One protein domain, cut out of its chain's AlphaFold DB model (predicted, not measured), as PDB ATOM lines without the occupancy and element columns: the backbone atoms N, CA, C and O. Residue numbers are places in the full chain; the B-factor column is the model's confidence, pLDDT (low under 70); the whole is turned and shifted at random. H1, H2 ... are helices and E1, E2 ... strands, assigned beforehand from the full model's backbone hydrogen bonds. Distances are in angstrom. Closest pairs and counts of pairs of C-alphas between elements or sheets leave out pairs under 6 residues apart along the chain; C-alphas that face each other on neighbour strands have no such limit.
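This is residues 26 to 40 and 56 to 130 of the 664 residues of the protein "Hypothetical protein" of Meloidogyne enterolobii (UniProt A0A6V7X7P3). Two slim antiparallel ribbons, E1 paired with E4 and E2 with E3, run roughly along the same axis as two loose layers with a gap between them; H1 lies toward one end and H2 beyond the other. After H2, residues 106 to 130, with no named element, make a wide loop, of which residues 111 to 117 stick out, and then return along the ribbons. The printed part has 90 residues, with strands and helices in the order E1, H1, E2, E3, E4, H2; the class is mixed, helices and strands, with under half of the residues in named elements. The whole is loose, with a radius of gyration of the C-alphas of 15.2 A, and only just flat, spanning 45 by 32 by 18 A.

E1, residues 26 to 33, begins at C-alpha 26 (9.126, 30.381, -31.809) and is 22.0 A long. H1 is residues 37 to 40. E2 is residues 62 to 65, and E3 is residues 68 to 72. E4, residues 83 to 91, is 25.4 A long. H2, residues 97 to 105, is 12.0 A long and ends at C-alpha 105 (0.917, 39.133, -15.291).

E1 and E4 are antiparallel at 172 degrees, with N 29 and O 88 within hydrogen-bond range at 3.0 A. E2 and E3 form a hairpin, antiparallel at 163 degrees, with N 71 and O 63 at 2.9 A. E3 and E4 are only just apart, their closest C-alphas 8.4 A from each other. Among the other pairs apart are E1 and E2, and H1 and H2. In H2 every O i to N i+4 pair is within hydrogen-bond range; H1 is too short for such a pair.

The C-alphas farthest apart, of Met 56 and Asn 95, are 45.3 A apart. Residues 41 to 55 are not printed, and C-alphas 40 and 56 are 10.3 A apart across the cut. Of the links printed whole, none is long. The mean pLDDT of the printed part is 72.7; residues 94 to 95 and 106 to 130 are under 70.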
ATOM      1  N   ASN A  26       9.911  29.563 -30.889       86.88
ATOM      2  CA  ASN A  26       9.126  30.381 -31.809       86.88
ATOM      3  C   ASN A  26       7.737  30.657 -31.226       86.88
ATOM      4  O   ASN A  26       6.966  29.723 -31.009       86.88
ATOM      5  N   LEU A  27       7.388  31.932 -31.039       87.12
ATOM      6  CA  LEU A  27       5.990  32.328 -30.891       87.12
ATOM      7  C   LEU A  27       5.348  32.339 -32.274       87.12
ATOM      8  O   LEU A  27       5.881  32.975 -33.182       87.12
ATOM      9  N   VAL A  28       4.196  31.685 -32.416       89.06
ATOM     10  CA  VAL A  28       3.387  31.710 -33.638       89.06
ATOM     11  C   VAL A  28       1.994  32.228 -33.296       89.06
ATOM     12  O   VAL A  28       1.272  31.610 -32.513       89.06
ATOM     13  N   ILE A  29       1.608  33.350 -33.905       91.06
ATOM     14  CA  ILE A  29       0.247  33.893 -33.837       91.06
ATOM     15  C   ILE A  29      -0.431  33.614 -35.177       91.06
ATOM     16  O   ILE A  29       0.048  34.041 -36.230       91.06
ATOM     17  N   GLN A  30      -1.555  32.891 -35.138       92.62
ATOM     18  CA  GLN A  30      -2.372  32.601 -36.316       92.62
ATOM     19  C   GLN A  30      -3.740  33.285 -36.230       92.62
ATOM     20  O   GLN A  30      -4.565  32.998 -35.358       92.62
ATOM     21  N   ILE A  31      -4.002  34.168 -37.193       93.00
ATOM     22  CA  ILE A  31      -5.257  34.898 -37.353       93.00
ATOM     23  C   ILE A  31      -6.058  34.246 -38.478       93.00
ATOM     24  O   ILE A  31      -5.860  34.528 -39.658       93.00
ATOM     25  N   HIS A  32      -7.021  33.403 -38.111       92.50
ATOM     26  CA  HIS A  32      -7.937  32.804 -39.080       92.50
ATOM     27  C   HIS A  32      -8.952  33.820 -39.618       92.50
ATOM     28  O   HIS A  32      -8.915  34.199 -40.789       92.50
ATOM     29  N   ARG A  33      -9.911  34.243 -38.782       92.62
ATOM     30  CA  ARG A  33     -11.101  34.985 -39.232       92.62
ATOM     31  C   ARG A  33     -11.838  35.693 -38.097       92.62
ATOM     32  O   ARG A  33     -11.903  35.177 -36.981       92.62
ATOM     33  N   CYS A  34     -12.496  36.806 -38.412       90.88
ATOM     34  CA  CYS A  34     -13.497  37.410 -37.529       90.88
ATOM     35  C   CYS A  34     -14.912  36.941 -37.882       90.88
ATOM     36  O   CYS A  34     -15.183  36.460 -38.985       90.88
ATOM     37  N   HIS A  35     -15.829  37.109 -36.931       91.06
ATOM     38  CA  HIS A  35     -17.208  36.653 -37.047       91.06
ATOM     39  C   HIS A  35     -18.216  37.709 -36.605       91.06
ATOM     40  O   HIS A  35     -18.004  38.393 -35.609       91.06
ATOM     41  N   ASN A  36     -19.367  37.730 -37.280       87.31
ATOM     42  CA  ASN A  36     -20.537  38.546 -36.939       87.31
ATOM     43  C   ASN A  36     -20.308  40.077 -36.932       87.31
ATOM     44  O   ASN A  36     -20.951  40.785 -36.153       87.31
ATOM     45  N   LEU A  37     -19.410  40.611 -37.769       86.50
ATOM     46  CA  LEU A  37     -19.137  42.058 -37.814       86.50
ATOM     47  C   LEU A  37     -20.311  42.870 -38.396       86.50
ATOM     48  O   LEU A  37     -20.404  44.074 -38.175       86.50
ATOM     49  N   ASP A  38     -21.263  42.208 -39.058       81.56
ATOM     50  CA  ASP A  38     -22.580  42.759 -39.395       81.56
ATOM     51  C   ASP A  38     -23.356  43.241 -38.158       81.56
ATOM     52  O   ASP A  38     -24.075  44.233 -38.243       81.56
ATOM     53  N   LYS A  39     -23.170  42.605 -36.992       83.00
ATOM     54  CA  LYS A  39     -23.858  42.980 -35.743       83.00
ATOM     55  C   LYS A  39     -23.304  44.251 -35.097       83.00
ATOM     56  O   LYS A  39     -23.980  44.823 -34.250       83.00
ATOM     57  N   LEU A  40     -22.109  44.700 -35.496       77.06
ATOM     58  CA  LEU A  40     -21.534  45.976 -35.049       77.06
ATOM     59  C   LEU A  40     -22.187  47.181 -35.745       77.06
ATOM     60  O   LEU A  40     -22.108  48.298 -35.237       77.06
ATOM     61  N   MET A  56     -20.947  46.491 -46.393       84.44
ATOM     62  CA  MET A  56     -20.300  45.783 -45.286       84.44
ATOM     63  C   MET A  56     -18.954  46.441 -44.944       84.44
ATOM     64  O   MET A  56     -18.340  47.029 -45.831       84.44
ATOM     65  N   PRO A  57     -18.487  46.366 -43.686       84.56
ATOM     66  CA  PRO A  57     -17.268  47.054 -43.271       84.56
ATOM     67  C   PRO A  57     -16.027  46.523 -44.002       84.56
ATOM     68  O   PRO A  57     -15.928  45.325 -44.288       84.56
ATOM     69  N   SER A  58     -15.063  47.412 -44.253       90.94
ATOM     70  CA  SER A  58     -13.677  47.033 -44.545       90.94
ATOM     71  C   SER A  58     -12.873  46.987 -43.247       90.94
ATOM     72  O   SER A  58     -13.001  47.885 -42.415       90.94
ATOM     73  N   THR A  59     -12.089  45.922 -43.063       92.75
ATOM     74  CA  THR A  59     -11.517  45.557 -41.755       92.75
ATOM     75  C   THR A  59     -10.094  45.022 -41.869       92.75
ATOM     76  O   THR A  59      -9.831  44.155 -42.705       92.75
ATOM     77  N   TYR A  60      -9.218  45.446 -40.966       95.00
ATOM     78  CA  TYR A  60      -7.951  44.782 -40.647       95.00
ATOM     79  C   TYR A  60      -7.901  44.449 -39.152       95.00
ATOM     80  O   TYR A  60      -8.803  44.811 -38.395       95.00
ATOM     81  N   ILE A  61      -6.846  43.758 -38.737       93.31
ATOM     82  CA  ILE A  61      -6.491  43.525 -37.341       93.31
ATOM     83  C   ILE A  61      -5.088  44.088 -37.123       93.31
ATOM     84  O   ILE A  61      -4.159  43.736 -37.846       93.31
ATOM     85  N   THR A  62      -4.946  44.943 -36.118       92.75
ATOM     86  CA  THR A  62      -3.662  45.304 -35.512       92.75
ATOM     87  C   THR A  62      -3.513  44.564 -34.196       92.75
ATOM     88  O   THR A  62      -4.499  44.384 -33.480       92.75
ATOM     89  N   TYR A  63      -2.297  44.143 -33.876       89.75
ATOM     90  CA  TYR A  63      -1.959  43.607 -32.562       89.75
ATOM     91  C   TYR A  63      -0.485  43.873 -32.254       89.75
ATOM     92  O   TYR A  63       0.349  43.990 -33.155       89.75
ATOM     93  N   GLU A  64      -0.186  43.963 -30.969       88.94
ATOM     94  CA  GLU A  64       1.152  44.128 -30.413       88.94
ATOM     95  C   GLU A  64       1.434  42.929 -29.501       88.94
ATOM     96  O   GLU A  64       0.503  42.255 -29.055       88.94
ATOM     97  N   PHE A  65       2.706  42.604 -29.279       86.50
ATOM     98  CA  PHE A  65       3.085  41.544 -28.351       86.50
ATOM     99  C   PHE A  65       4.473  41.833 -27.787       86.50
ATOM    100  O   PHE A  65       5.447  41.879 -28.544       86.50
ATOM    101  N   PHE A  66       4.574  41.961 -26.461       86.44
ATOM    102  CA  PHE A  66       5.830  42.289 -25.783       86.44
ATOM    103  C   PHE A  66       6.490  43.532 -26.429       86.44
ATOM    104  O   PHE A  66       5.799  44.471 -26.804       86.44
ATOM    105  N   THR A  67       7.813  43.551 -26.601       81.06
ATOM    106  CA  THR A  67       8.555  44.646 -27.255       81.06
ATOM    107  C   THR A  67       8.696  44.495 -28.781       81.06
ATOM    108  O   THR A  67       9.556  45.138 -29.389       81.06
ATOM    109  N   PHE A  68       7.900  43.634 -29.429       85.75
ATOM    110  CA  PHE A  68       7.935  43.491 -30.889       85.75
ATOM    111  C   PHE A  68       7.067  44.559 -31.580       85.75
ATOM    112  O   PHE A  68       5.978  44.848 -31.093       85.75
ATOM    113  N   PRO A  69       7.488  45.104 -32.742       86.38
ATOM    114  CA  PRO A  69       6.708  46.111 -33.461       86.38
ATOM    115  C   PRO A  69       5.280  45.655 -33.783       86.38
ATOM    116  O   PRO A  69       5.086  44.526 -34.243       86.38
ATOM    117  N   ILE A  70       4.316  46.568 -33.611       89.44
ATOM    118  CA  ILE A  70       2.894  46.375 -33.933       89.44
ATOM    119  C   ILE A  70       2.737  45.768 -35.332       89.44
ATOM    120  O   ILE A  70       3.193  46.330 -36.333       89.44
ATOM    121  N   HIS A  71       2.045  44.633 -35.412       92.31
ATOM    122  CA  HIS A  71       1.768  43.945 -36.668       92.31
ATOM    123  C   HIS A  71       0.389  44.337 -37.206       92.31
ATOM    124  O   HIS A  71      -0.594  44.393 -36.467       92.31
ATOM    125  N   LEU A  72       0.307  44.567 -38.519       94.00
ATOM    126  CA  LEU A  72      -0.908  44.962 -39.235       94.00
ATOM    127  C   LEU A  72      -1.294  43.888 -40.259       94.00
ATOM    128  O   LEU A  72      -0.554  43.643 -41.211       94.00
ATOM    129  N   SER A  73      -2.474  43.289 -40.093       95.12
ATOM    130  CA  SER A  73      -3.001  42.302 -41.040       95.12
ATOM    131  C   SER A  73      -3.390  42.926 -42.378       95.12
ATOM    132  O   SER A  73      -3.726  44.110 -42.481       95.12
ATOM    133  N   LYS A  74      -3.502  42.089 -43.412       94.81
ATOM    134  CA  LYS A  74      -4.083  42.509 -44.697       94.81
ATOM    135  C   LYS A  74      -5.522  43.019 -44.521       94.81
ATOM    136  O   LYS A  74      -6.321  42.426 -43.793       94.81
ATOM    137  N   VAL A  75      -5.867  44.103 -45.225       95.69
ATOM    138  CA  VAL A  75      -7.212  44.704 -45.186       95.69
ATOM    139  C   VAL A  75      -8.196  43.852 -45.986       95.69
ATOM    140  O   VAL A  75      -8.115  43.754 -47.211       95.69
ATOM    141  N   VAL A  76      -9.181  43.276 -45.303       95.06
ATOM    142  CA  VAL A  76     -10.258  42.497 -45.919       95.06
ATOM    143  C   VAL A  76     -11.472  43.401 -46.113       95.06
ATOM    144  O   VAL A  76     -12.151  43.774 -45.155       95.06
ATOM    145  N   LYS A  77     -11.749  43.769 -47.367       94.94
ATOM    146  CA  LYS A  77     -12.845  44.687 -47.701       94.94
ATOM    147  C   LYS A  77     -14.217  44.013 -47.732       94.94
ATOM    148  O   LYS A  77     -14.361  42.900 -48.238       94.94
ATOM    149  N   ASN A  78     -15.221  44.739 -47.246       91.88
ATOM    150  CA  ASN A  78     -16.656  44.480 -47.380       91.88
ATOM    151  C   ASN A  78     -17.120  43.055 -46.996       91.88
ATOM    152  O   ASN A  78     -17.904  42.438 -47.721       91.88
ATOM    153  N   LYS A  79     -16.680  42.520 -45.845       92.00
ATOM    154  CA  LYS A  79     -17.104  41.191 -45.348       92.00
ATOM    155  C   LYS A  79     -17.549  41.224 -43.883       92.00
ATOM    156  O   LYS A  79     -16.788  41.598 -43.004       92.00
ATOM    157  N   ALA A  80     -18.744  40.700 -43.606       88.69
ATOM    158  CA  ALA A  80     -19.247  40.482 -42.239       88.69
ATOM    159  C   ALA A  80     -18.492  39.378 -41.461       88.69
ATOM    160  O   ALA A  80     -18.527  39.327 -40.233       88.69
ATOM    161  N   ASN A  81     -17.821  38.478 -42.185       92.06
ATOM    162  CA  ASN A  81     -16.952  37.434 -41.645       92.06
ATOM    163  C   ASN A  81     -15.640  37.450 -42.456       92.06
ATOM    164  O   ASN A  81     -15.511  36.680 -43.413       92.06
ATOM    165  N   PRO A  82     -14.721  38.397 -42.193       93.06
ATOM    166  CA  PRO A  82     -13.461  38.481 -42.916       93.06
ATOM    167  C   PRO A  82     -12.556  37.314 -42.509       93.06
ATOM    168  O   PRO A  82     -12.466  36.965 -41.332       93.06
ATOM    169  N   ILE A  83     -11.907  36.714 -43.503       93.88
ATOM    170  CA  ILE A  83     -10.912  35.653 -43.343       93.88
ATOM    171  C   ILE A  83      -9.572  36.265 -43.735       93.88
ATOM    172  O   ILE A  83      -9.487  36.890 -44.796       93.88
ATOM    173  N   PHE A  84      -8.582  36.100 -42.867       93.88
ATOM    174  CA  PHE A  84      -7.222  36.606 -43.022       93.88
ATOM    175  C   PHE A  84      -6.259  35.451 -43.330       93.88
ATOM    176  O   PHE A  84      -5.428  35.592 -44.223       93.88
ATOM    177  N   ASP A  85      -6.422  34.317 -42.630       93.12
ATOM    178  CA  ASP A  85      -5.530  33.143 -42.646       93.12
ATOM    179  C   ASP A  85      -4.039  33.532 -42.598       93.12
ATOM    180  O   ASP A  85      -3.186  32.989 -43.302       93.12
ATOM    181  N   GLU A  86      -3.740  34.514 -41.748       92.12
ATOM    182  CA  GLU A  86      -2.426  35.130 -41.606       92.12
ATOM    183  C   GLU A  86      -1.664  34.461 -40.452       92.12
ATOM    184  O   GLU A  86      -2.234  34.202 -39.391       92.12
ATOM    185  N   ILE A  87      -0.387  34.146 -40.674       92.56
ATOM    186  CA  ILE A  87       0.497  33.506 -39.694       92.56
ATOM    187  C   ILE A  87       1.733  34.386 -39.570       92.56
ATOM    188  O   ILE A  87       2.390  34.652 -40.576       92.56
ATOM    189  N   GLN A  88       2.047  34.802 -38.349       93.19
ATOM    190  CA  GLN A  88       3.240  35.575 -38.032       93.19
ATOM    191  C   GLN A  88       4.036  34.856 -36.937       93.19
ATOM    192  O   GLN A  88       3.456  34.281 -36.010       93.19
ATOM    193  N   THR A  89       5.363  34.870 -37.073       91.81
ATOM    194  CA  THR A  89       6.281  34.103 -36.224       91.81
ATOM    195  C   THR A  89       7.435  34.976 -35.744       91.81
ATOM    196  O   THR A  89       8.120  35.594 -36.560       91.81
ATOM    197  N   TRP A  90       7.708  34.962 -34.438       90.06
ATOM    198  CA  TRP A  90       8.856  35.637 -33.824       90.06
ATOM    199  C   TRP A  90       9.732  34.616 -33.110       90.06
ATOM    200  O   TRP A  90       9.236  33.732 -32.410       90.06
ATOM    201  N   LYS A  91      11.051  34.772 -33.240       88.69
ATOM    202  CA  LYS A  91      12.015  34.044 -32.414       88.69
ATOM    203  C   LYS A  91      12.079  34.715 -31.050       88.69
ATOM    204  O   LYS A  91      12.578  35.834 -30.947       88.69
ATOM    205  N   LEU A  92      11.570  34.048 -30.020       85.56
ATOM    206  CA  LEU A  92      11.703  34.521 -28.649       85.56
ATOM    207  C   LEU A  92      13.127  34.239 -28.141       85.56
ATOM    208  O   LEU A  92      13.673  33.168 -28.433       85.56
ATOM    209  N   PRO A  93      13.737  35.151 -27.364       81.50
ATOM    210  CA  PRO A  93      14.979  34.858 -26.664       81.50
ATOM    211  C   PRO A  93      14.797  33.661 -25.719       81.50
ATOM    212  O   PRO A  93      13.929  33.651 -24.842       81.50
ATOM    213  N   ILE A  94      15.628  32.639 -25.925       65.56
ATOM    214  CA  ILE A  94      15.686  31.438 -25.087       65.56
ATOM    215  C   ILE A  94      16.088  31.882 -23.669       65.56
ATOM    216  O   ILE A  94      17.027  32.661 -23.517       65.56
ATOM    217  N   ASN A  95      15.367  31.401 -22.653       66.75
ATOM    218  CA  ASN A  95      15.490  31.775 -21.231       66.75
ATOM    219  C   ASN A  95      15.016  33.198 -20.850       66.75
ATOM    220  O   ASN A  95      15.429  33.726 -19.820       66.75
ATOM    221  N   SER A  96      14.117  33.823 -21.621       71.31
ATOM    222  CA  SER A  96      13.482  35.082 -21.199       71.31
ATOM    223  C   SER A  96      12.421  34.874 -20.111       71.31
ATOM    224  O   SER A  96      11.230  34.715 -20.389       71.31
ATOM    225  N   GLU A  97      12.849  34.940 -18.850       80.25
ATOM    226  CA  GLU A  97      11.953  35.013 -17.690       80.25
ATOM    227  C   GLU A  97      10.990  36.213 -17.789       80.25
ATOM    228  O   GLU A  97       9.831  36.111 -17.395       80.25
ATOM    229  N   ALA A  98      11.425  37.319 -18.405       76.88
ATOM    230  CA  ALA A  98      10.590  38.490 -18.667       76.88
ATOM    231  C   ALA A  98       9.372  38.178 -19.557       76.88
ATOM    232  O   ALA A  98       8.298  38.724 -19.321       76.88
ATOM    233  N   ILE A  99       9.492  37.266 -20.533       80.62
ATOM    234  CA  ILE A  99       8.342  36.826 -21.344       80.62
ATOM    235  C   ILE A  99       7.408  35.924 -20.528       80.62
ATOM    236  O   ILE A  99       6.192  36.035 -20.664       80.62
ATOM    237  N   HIS A 100       7.939  35.071 -19.645       78.31
ATOM    238  CA  HIS A 100       7.098  34.291 -18.732       78.31
ATOM    239  C   HIS A 100       6.347  35.193 -17.743       78.31
ATOM    240  O   HIS A 100       5.142  35.028 -17.583       78.31
ATOM    241  N   LYS A 101       7.015  36.188 -17.148       81.69
ATOM    242  CA  LYS A 101       6.391  37.209 -16.292       81.69
ATOM    243  C   LYS A 101       5.335  38.021 -17.048       81.69
ATOM    244  O   LYS A 101       4.239  38.184 -16.534       81.69
ATOM    245  N   TYR A 102       5.610  38.445 -18.282       80.62
ATOM    246  CA  TYR A 102       4.633  39.131 -19.138       80.62
ATOM    247  C   TYR A 102       3.365  38.286 -19.375       80.62
ATOM    248  O   TYR A 102       2.259  38.739 -19.090       80.62
ATOM    249  N   LEU A 103       3.529  37.025 -19.795       80.44
ATOM    250  CA  LEU A 103       2.420  36.093 -20.052       80.44
ATOM    251  C   LEU A 103       1.633  35.678 -18.795       80.44
ATOM    252  O   LEU A 103       0.490  35.245 -18.917       80.44
ATOM    253  N   ILE A 104       2.238  35.764 -17.606       79.94
ATOM    254  CA  ILE A 104       1.575  35.485 -16.324       79.94
ATOM    255  C   ILE A 104       0.831  36.732 -15.827       79.94
ATOM    256  O   ILE A 104      -0.338  36.637 -15.465       79.94
ATOM    257  N   ASN A 105       1.472  37.903 -15.856       70.62
ATOM    258  CA  ASN A 105       0.917  39.133 -15.291       70.62
ATOM    259  C   ASN A 105      -0.315  39.647 -16.062       70.62
ATOM    260  O   ASN A 105      -1.218  40.201 -15.444       70.62
ATOM    261  N   GLU A 106      -0.399  39.438 -17.383       58.88
ATOM    262  CA  GLU A 106      -1.609  39.765 -18.164       58.88
ATOM    263  C   GLU A 106      -2.790  38.797 -17.916       58.88
ATOM    264  O   GLU A 106      -3.917  39.089 -18.317       58.88
ATOM    265  N   ALA A 107      -2.573  37.639 -17.275       52.22
ATOM    266  CA  ALA A 107      -3.573  36.567 -17.209       52.22
ATOM    267  C   ALA A 107      -4.590  36.691 -16.056       52.22
ATOM    268  O   ALA A 107      -5.699  36.164 -16.178       52.22
ATOM    269  N   ASP A 108      -4.250  37.369 -14.955       41.88
ATOM    270  CA  ASP A 108      -5.123  37.448 -13.768       41.88
ATOM    271  C   ASP A 108      -6.300  38.438 -13.932       41.88
ATOM    272  O   ASP A 108      -7.328  38.307 -13.258       41.88
ATOM    273  N   GLU A 109      -6.226  39.382 -14.877       43.03
ATOM    274  CA  GLU A 109      -7.306  40.336 -15.166       43.03
ATOM    275  C   GLU A 109      -8.202  39.912 -16.351       43.03
ATOM    276  O   GLU A 109      -8.237  40.579 -17.383       43.03
ATOM    277  N   THR A 110      -9.006  38.841 -16.206       36.81
ATOM    278  CA  THR A 110     -10.496  38.922 -16.318       36.81
ATOM    279  C   THR A 110     -11.275  37.587 -16.410       36.81
ATOM    280  O   THR A 110     -10.960  36.673 -17.160       36.81
ATOM    281  N   ILE A 111     -12.457  37.601 -15.768       30.59
ATOM    282  CA  ILE A 111     -13.690  36.830 -16.069       30.59
ATOM    283  C   ILE A 111     -13.705  35.311 -15.785       30.59
ATOM    284  O   ILE A 111     -13.330  34.457 -16.584       30.59
ATOM    285  N   THR A 112     -14.430  34.960 -14.718       31.67
ATOM    286  CA  THR A 112     -15.076  33.648 -14.561       31.67
ATOM    287  C   THR A 112     -16.391  33.582 -15.356       31.67
ATOM    288  O   THR A 112     -17.453  33.967 -14.868       31.67
ATOM    289  N   SER A 113     -16.364  33.046 -16.581       28.72
ATOM    290  CA  SER A 113     -17.591  32.627 -17.283       28.72
ATOM    291  C   SER A 113     -17.363  31.381 -18.148       28.72
ATOM    292  O   SER A 113     -16.270  31.151 -18.652       28.72
ATOM    293  N   GLY A 114     -18.383  30.526 -18.270       26.91
ATOM    294  CA  GLY A 114     -18.242  29.148 -18.759       26.91
ATOM    295  C   GLY A 114     -18.108  28.976 -20.276       26.91
ATOM    296  O   GLY A 114     -18.976  28.352 -20.885       26.91
ATOM    297  N   ALA A 115     -17.022  29.469 -20.873       23.94
ATOM    298  CA  ALA A 115     -16.575  29.101 -22.217       23.94
ATOM    299  C   ALA A 115     -15.037  29.051 -22.259       23.94
ATOM    300  O   ALA A 115     -14.383  30.010 -21.870       23.94
ATOM    301  N   SER A 116     -14.462  27.937 -22.718       25.02
ATOM    302  CA  SER A 116     -13.009  27.723 -22.732       25.02
ATOM    303  C   SER A 116     -12.316  28.534 -23.831       25.02
ATOM    304  O   SER A 116     -12.514  28.253 -25.017       25.02
ATOM    305  N   ILE A 117     -11.473  29.484 -23.428       24.73
ATOM    306  CA  ILE A 117     -10.430  30.112 -24.245       24.73
ATOM    307  C   ILE A 117      -9.207  30.235 -23.330       24.73
ATOM    308  O   ILE A 117      -9.304  30.887 -22.296       24.73
ATOM    309  N   ASP A 118      -8.096  29.599 -23.697       27.55
ATOM    310  CA  ASP A 118      -6.814  29.768 -23.009       27.55
ATOM    311  C   ASP A 118      -6.012  30.906 -23.661       27.55
ATOM    312  O   ASP A 118      -6.046  31.070 -24.882       27.55
ATOM    313  N   ILE A 119      -5.265  31.642 -22.830       27.56
ATOM    314  CA  ILE A 119      -4.443  32.822 -23.158       27.56
ATOM    315  C   ILE A 119      -5.259  34.028 -23.665       27.56
ATOM    316  O   ILE A 119      -5.602  34.152 -24.844       27.56
ATOM    317  N   SER A 120      -5.489  34.979 -22.757       27.70
ATOM    318  CA  SER A 120      -5.839  36.357 -23.106       27.70
ATOM    319  C   SER A 120      -4.602  37.078 -23.650       27.70
ATOM    320  O   SER A 120      -3.543  37.035 -23.039       27.70
ATOM    321  N   ILE A 121      -4.754  37.746 -24.792       33.97
ATOM    322  CA  ILE A 121      -3.832  38.768 -25.313       33.97
ATOM    323  C   ILE A 121      -4.681  40.030 -25.467       33.97
ATOM    324  O   ILE A 121      -5.842  39.919 -25.878       33.97
ATOM    325  N   PHE A 122      -4.156  41.213 -25.150       27.69
ATOM    326  CA  PHE A 122      -4.906  42.461 -25.309       27.69
ATOM    327  C   PHE A 122      -5.123  42.814 -26.794       27.69
ATOM    328  O   PHE A 122      -4.193  42.838 -27.597       27.69
ATOM    329  N   TRP A 123      -6.374  43.101 -27.173       33.50
ATOM    330  CA  TRP A 123      -6.756  43.475 -28.543       33.50
ATOM    331  C   TRP A 123      -7.148  44.952 -28.598       33.50
ATOM    332  O   TRP A 123      -8.239  45.313 -28.150       33.50
ATOM    333  N   GLN A 124      -6.320  45.799 -29.213       27.22
ATOM    334  CA  GLN A 124      -6.777  47.132 -29.613       27.22
ATOM    335  C   GLN A 124      -7.687  47.025 -30.853       27.22
ATOM    336  O   GLN A 124      -7.554  46.120 -31.680       27.22
ATOM    337  N   PHE A 125      -8.696  47.893 -30.937       32.22
ATOM    338  CA  PHE A 125      -9.896  47.633 -31.738       32.22
ATOM    339  C   PHE A 125      -9.654  47.556 -33.255       32.22
ATOM    340  O   PHE A 125      -8.953  48.372 -33.848       32.22
ATOM    341  N   ALA A 126     -10.344  46.618 -33.912       32.06
ATOM    342  CA  ALA A 126     -10.393  46.539 -35.369       32.06
ATOM    343  C   ALA A 126     -11.136  47.754 -35.955       32.06
ATOM    344  O   ALA A 126     -12.364  47.851 -35.865       32.06
ATOM    345  N   TYR A 127     -10.393  48.668 -36.579       39.09
ATOM    346  CA  TYR A 127     -10.954  49.854 -37.219       39.09
ATOM    347  C   TYR A 127     -11.839  49.477 -38.415       39.09
ATOM    348  O   TYR A 127     -11.430  48.759 -39.332       39.09
ATOM    349  N   VAL A 128     -13.069  49.993 -38.406       40.81
ATOM    350  CA  VAL A 128     -14.047  49.833 -39.486       40.81
ATOM    351  C   VAL A 128     -13.995  51.052 -40.396       40.81
ATOM    352  O   VAL A 128     -14.403  52.145 -40.005       40.81
ATOM    353  N   PHE A 129     -13.550  50.846 -41.634       45.00
ATOM    354  CA  PHE A 129     -13.572  51.877 -42.668       45.00
ATOM    355  C   PHE A 129     -14.788  51.704 -43.584       45.00
ATOM    356  O   PHE A 129     -15.062  50.609 -44.090       45.00
ATOM    357  N   ASP A 130     -15.504  52.808 -43.803       43.28
ATOM    358  CA  ASP A 130     -16.546  52.950 -44.821       43.28
ATOM    359  C   ASP A 130     -15.965  53.770 -45.987       43.28
ATOM    360  O   ASP A 130     -15.864  54.997 -45.919       43.28
TER     361      ASP A 130